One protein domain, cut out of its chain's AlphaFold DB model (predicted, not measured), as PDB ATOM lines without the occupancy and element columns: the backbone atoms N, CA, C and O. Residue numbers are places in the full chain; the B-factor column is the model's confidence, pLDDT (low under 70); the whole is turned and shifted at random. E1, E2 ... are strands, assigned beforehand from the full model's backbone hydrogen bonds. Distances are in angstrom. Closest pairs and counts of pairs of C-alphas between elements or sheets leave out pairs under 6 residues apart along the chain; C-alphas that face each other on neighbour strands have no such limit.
ATOM      1  N   VAL A  57      87.607 -79.714  80.158       70.38
ATOM      2  CA  VAL A  57      87.619 -79.944  78.716       70.38
ATOM      3  C   VAL A  57      87.719 -81.445  78.512       70.38
ATOM      4  O   VAL A  57      88.664 -82.066  79.003       70.38
ATOM      5  N   VAL A  58      86.744 -82.030  77.818       72.81
ATOM      6  CA  VAL A  58      86.741 -83.466  77.525       72.81
ATOM      7  C   VAL A  58      86.717 -83.710  76.023       72.81
ATOM      8  O   VAL A  58      86.095 -82.968  75.260       72.81
ATOM      9  N   ASP A  59      87.392 -84.781  75.615       68.88
ATOM     10  CA  ASP A  59      87.220 -85.381  74.297       68.88
ATOM     11  C   ASP A  59      86.079 -86.403  74.398       68.88
ATOM     12  O   ASP A  59      86.163 -87.367  75.165       68.88
ATOM     13  N   ALA A  60      84.979 -86.145  73.688       73.88
ATOM     14  CA  ALA A  60      83.794 -86.988  73.720       73.88
ATOM     15  C   ALA A  60      83.684 -87.806  72.431       73.88
ATOM     16  O   ALA A  60      83.640 -87.269  71.321       73.88
ATOM     17  N   GLN A  61      83.558 -89.122  72.593       69.50
ATOM     18  CA  GLN A  61      83.299 -90.044  71.494       69.50
ATOM     19  C   GLN A  61      81.831 -90.448  71.492       69.50
ATOM     20  O   GLN A  61      81.338 -91.059  72.442       69.50
ATOM     21  N   PHE A  62      81.139 -90.124  70.404       71.06
ATOM     22  CA  PHE A  62      79.793 -90.608  70.149       71.06
ATOM     23  C   PHE A  62      79.840 -91.816  69.208       71.06
ATOM     24  O   PHE A  62      80.747 -91.912  68.376       71.06
ATOM     25  N   PRO A  63      78.867 -92.742  69.303       68.25
ATOM     26  CA  PRO A  63      78.742 -93.829  68.344       68.25
ATOM     27  C   PRO A  63      78.652 -93.277  66.923       68.25
ATOM     28  O   PRO A  63      77.895 -92.344  66.660       68.25
ATOM     29  N   THR A  64      79.422 -93.853  66.010       70.56
ATOM     30  CA  THR A  64      79.525 -93.361  64.631       70.56
ATOM     31  C   THR A  64      78.417 -93.931  63.754       70.56
ATOM     32  O   THR A  64      78.074 -93.362  62.718       70.56
ATOM     33  N   GLU A  65      77.829 -95.057  64.169       76.50
ATOM     34  CA  GLU A  65      76.820 -95.728  63.375       76.50
ATOM     35  C   GLU A  65      75.424 -95.212  63.705       76.50
ATOM     36  O   GLU A  65      75.013 -95.078  64.863       76.50
ATOM     37  N   SER A  66      74.654 -94.999  62.644       81.50
ATOM     38  CA  SER A  66      73.246 -94.655  62.721       81.50
ATOM     39  C   SER A  66      72.470 -95.658  63.571       81.50
ATOM     40  O   SER A  66      72.721 -96.868  63.559       81.50
ATOM     41  N   ARG A  67      71.467 -95.153  64.283       85.44
ATOM     42  CA  ARG A  67      70.494 -95.976  64.998       85.44
ATOM     43  C   ARG A  67      69.135 -95.821  64.339       85.44
ATOM     44  O   ARG A  67      68.781 -94.761  63.833       85.44
ATOM     45  N   ILE A  68      68.370 -96.901  64.342       91.31
ATOM     46  CA  ILE A  68      66.979 -96.901  63.909       91.31
ATOM     47  C   ILE A  68      66.131 -97.018  65.173       91.31
ATOM     48  O   ILE A  68      66.370 -97.914  65.983       91.31
ATOM     49  N   TYR A  69      65.156 -96.132  65.350       91.31
ATOM     50  CA  TYR A  69      64.301 -96.117  66.534       91.31
ATOM     51  C   TYR A  69      62.831 -95.896  66.172       91.31
ATOM     52  O   TYR A  69      62.485 -95.441  65.079       91.31
ATOM     53  N   ARG A  70      61.959 -96.255  67.112       95.00
ATOM     54  CA  ARG A  70      60.542 -95.891  67.141       95.00
ATOM     55  C   ARG A  70      60.257 -95.308  68.514       95.00
ATOM     56  O   ARG A  70      60.803 -95.801  69.497       95.00
ATOM     57  N   THR A  71      59.432 -94.274  68.582       94.19
ATOM     58  CA  THR A  71      58.939 -93.751  69.858       94.19
ATOM     59  C   THR A  71      57.583 -94.373  70.165       94.19
ATOM     60  O   THR A  71      56.823 -94.682  69.247       94.19
ATOM     61  N   ALA A  72      57.294 -94.592  71.445       96.50
ATOM     62  CA  ALA A  72      56.026 -95.132  71.923       96.50
ATOM     63  C   ALA A  72      55.296 -94.062  72.742       96.50
ATOM     64  O   ALA A  72      55.924 -93.347  73.524       96.50
ATOM     65  N   SER A  73      53.984 -93.921  72.543       95.44
ATOM     66  CA  SER A  73      53.152 -93.015  73.341       95.44
ATOM     67  C   SER A  73      51.671 -93.430  73.316       95.44
ATOM     68  O   SER A  73      51.170 -93.798  72.251       95.44
ATOM     69  N   PRO A  74      50.934 -93.308  74.438       96.88
ATOM     70  CA  PRO A  74      51.460 -93.074  75.787       96.88
ATOM     71  C   PRO A  74      52.256 -94.288  76.290       96.88
ATOM     72  O   PRO A  74      52.086 -95.384  75.770       96.88
ATOM     73  N   VAL A  75      53.111 -94.097  77.293       96.69
ATOM     74  CA  VAL A  75      53.788 -95.178  78.033       96.69
ATOM     75  C   VAL A  75      53.597 -94.959  79.530       96.69
ATOM     76  O   VAL A  75      53.307 -93.841  79.965       96.69
ATOM     77  N   GLY A  76      53.719 -96.027  80.312       94.69
ATOM     78  CA  GLY A  76      53.678 -95.966  81.766       94.69
ATOM     79  C   GLY A  76      54.905 -95.272  82.359       94.69
ATOM     80  O   GLY A  76      55.834 -94.868  81.656       94.69
ATOM     81  N   SER A  77      54.917 -95.108  83.682       93.94
ATOM     82  CA  SER A  77      55.970 -94.359  84.381       93.94
ATOM     83  C   SER A  77      57.353 -95.006  84.302       93.94
ATOM     84  O   SER A  77      58.345 -94.310  84.503       93.94
ATOM     85  N   ALA A  78      57.439 -96.309  84.019       93.69
ATOM     86  CA  ALA A  78      58.703 -97.007  83.797       93.69
ATOM     87  C   ALA A  78      59.008 -97.211  82.297       93.69
ATOM     88  O   ALA A  78      59.976 -97.891  81.956       93.69
ATOM     89  N   GLY A  79      58.228 -96.592  81.402       91.94
ATOM     90  CA  GLY A  79      58.396 -96.685  79.952       91.94
ATOM     91  C   GLY A  79      57.764 -97.924  79.314       91.94
ATOM     92  O   GLY A  79      58.036 -98.210  78.151       91.94
ATOM     93  N   GLU A  80      56.941 -98.666  80.051       95.75
ATOM     94  CA  GLU A  80      56.206 -99.831  79.573       95.75
ATOM     95  C   GLU A  80      54.988 -99.459  78.712       95.75
ATOM     96  O   GLU A  80      54.362 -98.413  78.903       95.75
ATOM     97  N   ASP A  81      54.616-100.345  77.785       97.31
ATOM     98  CA  ASP A  81      53.398-100.184  76.990       97.31
ATOM     99  C   ASP A  81      52.151-100.268  77.886       97.31
ATOM    100  O   ASP A  81      52.024-101.135  78.753       97.31
ATOM    101  N   VAL A  82      51.188 -99.385  77.629       97.06
ATOM    102  CA  VAL A  82      49.871 -99.340  78.274       97.06
ATOM    103  C   VAL A  82      48.766 -99.559  77.232       97.06
ATOM    104  O   VAL A  82      49.004 -99.436  76.027       97.06
ATOM    105  N   PRO A  83      47.524 -99.886  77.637       97.62
ATOM    106  CA  PRO A  83      46.421 -99.971  76.688       97.62
ATOM    107  C   PRO A  83      46.280 -98.675  75.875       97.62
ATOM    108  O   PRO A  83      46.044 -97.605  76.431       97.62
ATOM    109  N   GLY A  84      46.429 -98.784  74.554       95.56
ATOM    110  CA  GLY A  84      46.396 -97.644  73.634       95.56
ATOM    111  C   GLY A  84      47.763 -97.077  73.240       95.56
ATOM    112  O   GLY A  84      47.790 -96.123  72.464       95.56
ATOM    113  N   THR A  85      48.881 -97.647  73.707       97.69
ATOM    114  CA  THR A  85      50.217 -97.284  73.212       97.69
ATOM    115  C   THR A  85      50.311 -97.505  71.708       97.69
ATOM    116  O   THR A  85      50.068 -98.601  71.199       97.69
ATOM    117  N   ALA A  86      50.699 -96.451  70.998       97.56
ATOM    118  CA  ALA A  86      51.019 -96.499  69.586       97.56
ATOM    119  C   ALA A  86      52.504 -96.202  69.380       97.56
ATOM    120  O   ALA A  86      53.102 -95.383  70.081       97.56
ATOM    121  N   TYR A  87      53.079 -96.860  68.378       97.06
ATOM    122  CA  TYR A  87      54.456 -96.635  67.966       97.06
ATOM    123  C   TYR A  87      54.502 -95.701  66.762       97.06
ATOM    124  O   TYR A  87      53.708 -95.831  65.827       97.06
ATOM    125  N   SER A  88      55.471 -94.790  66.759       95.69
ATOM    126  CA  SER A  88      55.777 -93.979  65.588       95.69
ATOM    127  C   SER A  88      56.225 -94.860  64.413       95.69
ATOM    128  O   SER A  88      56.725 -95.978  64.604       95.69
ATOM    129  N   PRO A  89      56.156 -94.335  63.179       96.75
ATOM    130  CA  PRO A  89      56.960 -94.857  62.089       96.75
ATOM    131  C   PRO A  89      58.443 -94.901  62.466       96.75
ATOM    132  O   PRO A  89      58.909 -94.202  63.371       96.75
ATOM    133  N   VAL A  90      59.181 -95.739  61.749       95.81
ATOM    134  CA  VAL A  90      60.622 -95.883  61.927       95.81
ATOM    135  C   VAL A  90      61.328 -94.566  61.596       95.81
ATOM    136  O   VAL A  90      61.138 -94.020  60.512       95.81
ATOM    137  N   ALA A  91      62.168 -94.095  62.516       90.06
ATOM    138  CA  ALA A  91      63.031 -92.936  62.336       90.06
ATOM    139  C   ALA A  91      64.509 -93.342  62.419       90.06
ATOM    140  O   ALA A  91      64.879 -94.296  63.111       90.06
ATOM    141  N   ARG A  92      65.358 -92.606  61.700       87.56
ATOM    142  CA  ARG A  92      66.813 -92.754  61.739       87.56
ATOM    143  C   ARG A  92      67.399 -91.648  62.611       87.56
ATOM    144  O   ARG A  92      67.082 -90.478  62.415       87.56
ATOM    145  N   LEU A  93      68.222 -92.034  63.579       83.12
ATOM    146  CA  LEU A  93      69.064 -91.140  64.361       83.12
ATOM    147  C   LEU A  93      70.486 -91.255  63.826       83.12
ATOM    148  O   LEU A  93      71.105 -92.317  63.918       83.12
ATOM    149  N   ASP A  94      70.982 -90.159  63.275       78.06
ATOM    150  CA  ASP A  94      72.361 -90.027  62.833       78.06
ATOM    151  C   ASP A  94      73.123 -89.159  63.827       78.06
ATOM    152  O   ASP A  94      72.716 -88.037  64.131       78.06
ATOM    153  N   PHE A  95      74.242 -89.676  64.328       72.62
ATOM    154  CA  PHE A  95      75.188 -88.887  65.100       72.62
ATOM    155  C   PHE A  95      76.131 -88.207  64.113       72.62
ATOM    156  O   PHE A  95      77.114 -88.792  63.660       72.62
ATOM    157  N   ALA A  96      75.812 -86.969  63.744       63.41
ATOM    158  CA  ALA A  96      76.726 -86.127  62.987       63.41
ATOM    159  C   ALA A  96      77.864 -85.665  63.916       63.41
ATOM    160  O   ALA A  96      77.866 -84.534  64.396       63.41
ATOM    161  N   GLY A  97      78.809 -86.555  64.232       57.31
ATOM    162  CA  GLY A  97      80.109 -86.103  64.737       57.31
ATOM    163  C   GLY A  97      80.841 -85.307  63.657       57.31
ATOM    164  O   GLY A  97      80.411 -85.291  62.501       57.31
ATOM    165  N   GLY A  98      81.937 -84.637  64.022       56.91
ATOM    166  CA  GLY A  98      82.785 -83.923  63.062       56.91
ATOM    167  C   GLY A  98      83.298 -84.840  61.941       56.91
ATOM    168  O   GLY A  98      82.985 -86.027  61.911       56.91
ATOM    169  N   GLY A  99      84.100 -84.297  61.017       55.81
ATOM    170  CA  GLY A  99      84.540 -84.962  59.773       55.81
ATOM    171  C   GLY A  99      85.109 -86.390  59.885       55.81
ATOM    172  O   GLY A  99      85.195 -87.069  58.866       55.81
ATOM    173  N   ASP A 100      85.401 -86.864  61.096       58.03
ATOM    174  CA  ASP A 100      85.968 -88.177  61.409       58.03
ATOM    175  C   ASP A 100      84.940 -89.202  61.943       58.03
ATOM    176  O   ASP A 100      85.314 -90.286  62.382       58.03
ATOM    177  N   GLY A 101      83.636 -88.896  61.890       55.88
ATOM    178  CA  GLY A 101      82.556 -89.831  62.222       55.88
ATOM    179  C   GLY A 101      82.385 -90.036  63.726       55.88
ATOM    180  O   GLY A 101      83.004 -90.901  64.317       55.88
ATOM    181  N   GLY A 102      81.519 -89.256  64.371       59.78
ATOM    182  CA  GLY A 102      81.187 -89.414  65.801       59.78
ATOM    183  C   GLY A 102      82.209 -88.841  66.797       59.78
ATOM    184  O   GLY A 102      81.877 -88.669  67.969       59.78
ATOM    185  N   HIS A 103      83.414 -88.473  66.354       58.91
ATOM    186  CA  HIS A 103      84.361 -87.707  67.171       58.91
ATOM    187  C   HIS A 103      83.894 -86.254  67.287       58.91
ATOM    188  O   HIS A 103      83.693 -85.568  66.278       58.91
ATOM    189  N   VAL A 104      83.681 -85.786  68.519       63.88
ATOM    190  CA  VAL A 104      83.487 -84.365  68.804       63.88
ATOM    191  C   VAL A 104      84.773 -83.896  69.478       63.88
ATOM    192  O   VAL A 104      84.918 -84.069  70.688       63.88
ATOM    193  N   PRO A 105      85.720 -83.320  68.707       57.22
ATOM    194  CA  PRO A 105      87.096 -83.093  69.159       57.22
ATOM    195  C   PRO A 105      87.195 -82.113  70.327       57.22
ATOM    196  O   PRO A 105      88.238 -81.999  70.966       57.22
ATOM    197  N   PHE A 106      86.120 -81.372  70.583       59.44
ATOM    198  CA  PHE A 106      86.039 -80.432  71.676       59.44
ATOM    199  C   PHE A 106      84.610 -80.386  72.213       59.44
ATOM    200  O   PHE A 106      83.713 -79.840  71.566       59.44
ATOM    201  N   VAL A 107      84.409 -80.942  73.406       65.75
ATOM    202  CA  VAL A 107      83.223 -80.670  74.216       65.75
ATOM    203  C   VAL A 107      83.668 -79.883  75.438       65.75
ATOM    204  O   VAL A 107      84.369 -80.388  76.317       65.75
ATOM    205  N   GLU A 108      83.243 -78.625  75.497       64.81
ATOM    206  CA  GLU A 108      83.319 -77.849  76.728       64.81
ATOM    207  C   GLU A 108      82.181 -78.314  77.638       64.81
ATOM    208  O   GLU A 108      81.025 -77.912  77.474       64.81
ATOM    209  N   LEU A 109      82.495 -79.197  78.584       63.53
ATOM    210  CA  LEU A 109      81.570 -79.497  79.666       63.53
ATOM    211  C   LEU A 109      81.728 -78.400  80.707       63.53
ATOM    212  O   LEU A 109      82.646 -78.427  81.525       63.53
ATOM    213  N   ARG A 110      80.820 -77.423  80.656       60.69
ATOM    214  CA  ARG A 110      80.705 -76.428  81.718       60.69
ATOM    215  C   ARG A 110      80.123 -77.106  82.947       60.69
ATOM    216  O   ARG A 110      78.916 -77.313  83.052       60.69
TER     217      ARG A 110
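What this domain is: This is residues 57 to 110 of the 141 residues of the protein "Peptide methionine sulfoxide reductase" of Paenibacillus popilliae ATCC 14706 (UniProt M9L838). Picture one long, narrow ribbon of two chain stretches that run side by side and turn back at the E3 and E4 hairpin, with the ribbon bent into a wide, open U. E1 with E6 makes one arm, E2 with E5 the floor, and E3 with E4 the other arm, and the space between the arms is empty. The printed part has 54 residues, with no named helix and six strands, E1 to E6 in order along the chain, making three antiparallel sheets of two strands each: E1 - E6, E2 - E5 and E3 - E4. The class is all strand, and the whole is extended, with a radius of gyration of the C-alphas of 16.3 A. The outline is flat, with spans of 45 by 25 by 11 A.

Where its parts are: Begin at C-alpha 57, at (87.619, -79.944, 78.716); from there E1 runs over residues 57 to 61, 13.1 A long. Next come E2, residues 67 to 69, 6.4 A, and E3, residues 72 to 75, 6.5 A. Find C-alpha 81 at (53.398, -100.184, 76.990), where E4 begins, residues 81 to 87, 9.8 A. E5 follows at residues 91 to 93, 6.6 A. E6, residues 103 to 109, is 15.2 A long and ends at C-alpha 109, at (81.570, -79.497, 79.666).

How they stand to each other: Look first at E1 and E6, antiparallel at 143 degrees between their directions; C-alphas 61 and 103 face each other at 5.0 A, and N 104 and O 60 are within hydrogen-bond range at 3.2 A. E1 and E2 are apart. E2 and E5 are antiparallel at 145 degrees; C-alphas 68 and 92 face each other at 4.7 A, and N 93 and O 67 are 2.8 A apart, within hydrogen-bond range. From E2 the backbone runs on into E3 across a break of 2 residues, at 48 degrees. E3 and E4 form a hairpin, antiparallel at 158 degrees; C-alphas 72 and 87 face each other at 4.5 A, and N 73 and O 86 are within hydrogen-bond range at 3.0 A. E4 and E6 are apart, and so are E1 and E4.

The domain as a whole: The two C-alphas farthest apart, those of Val 57 and Pro 83, are 45.9 A from each other, while those of Val 57 and Arg 110, the first and last printed, are 8.3 A apart. The printed part has no cut. The link from E5 to E6, 9 residues, is short, the other four links are tight, and no link is long. The mean pLDDT of the printed part is 79.9; look for values under 70 at residues 59, 61, 63 and 96 to 110.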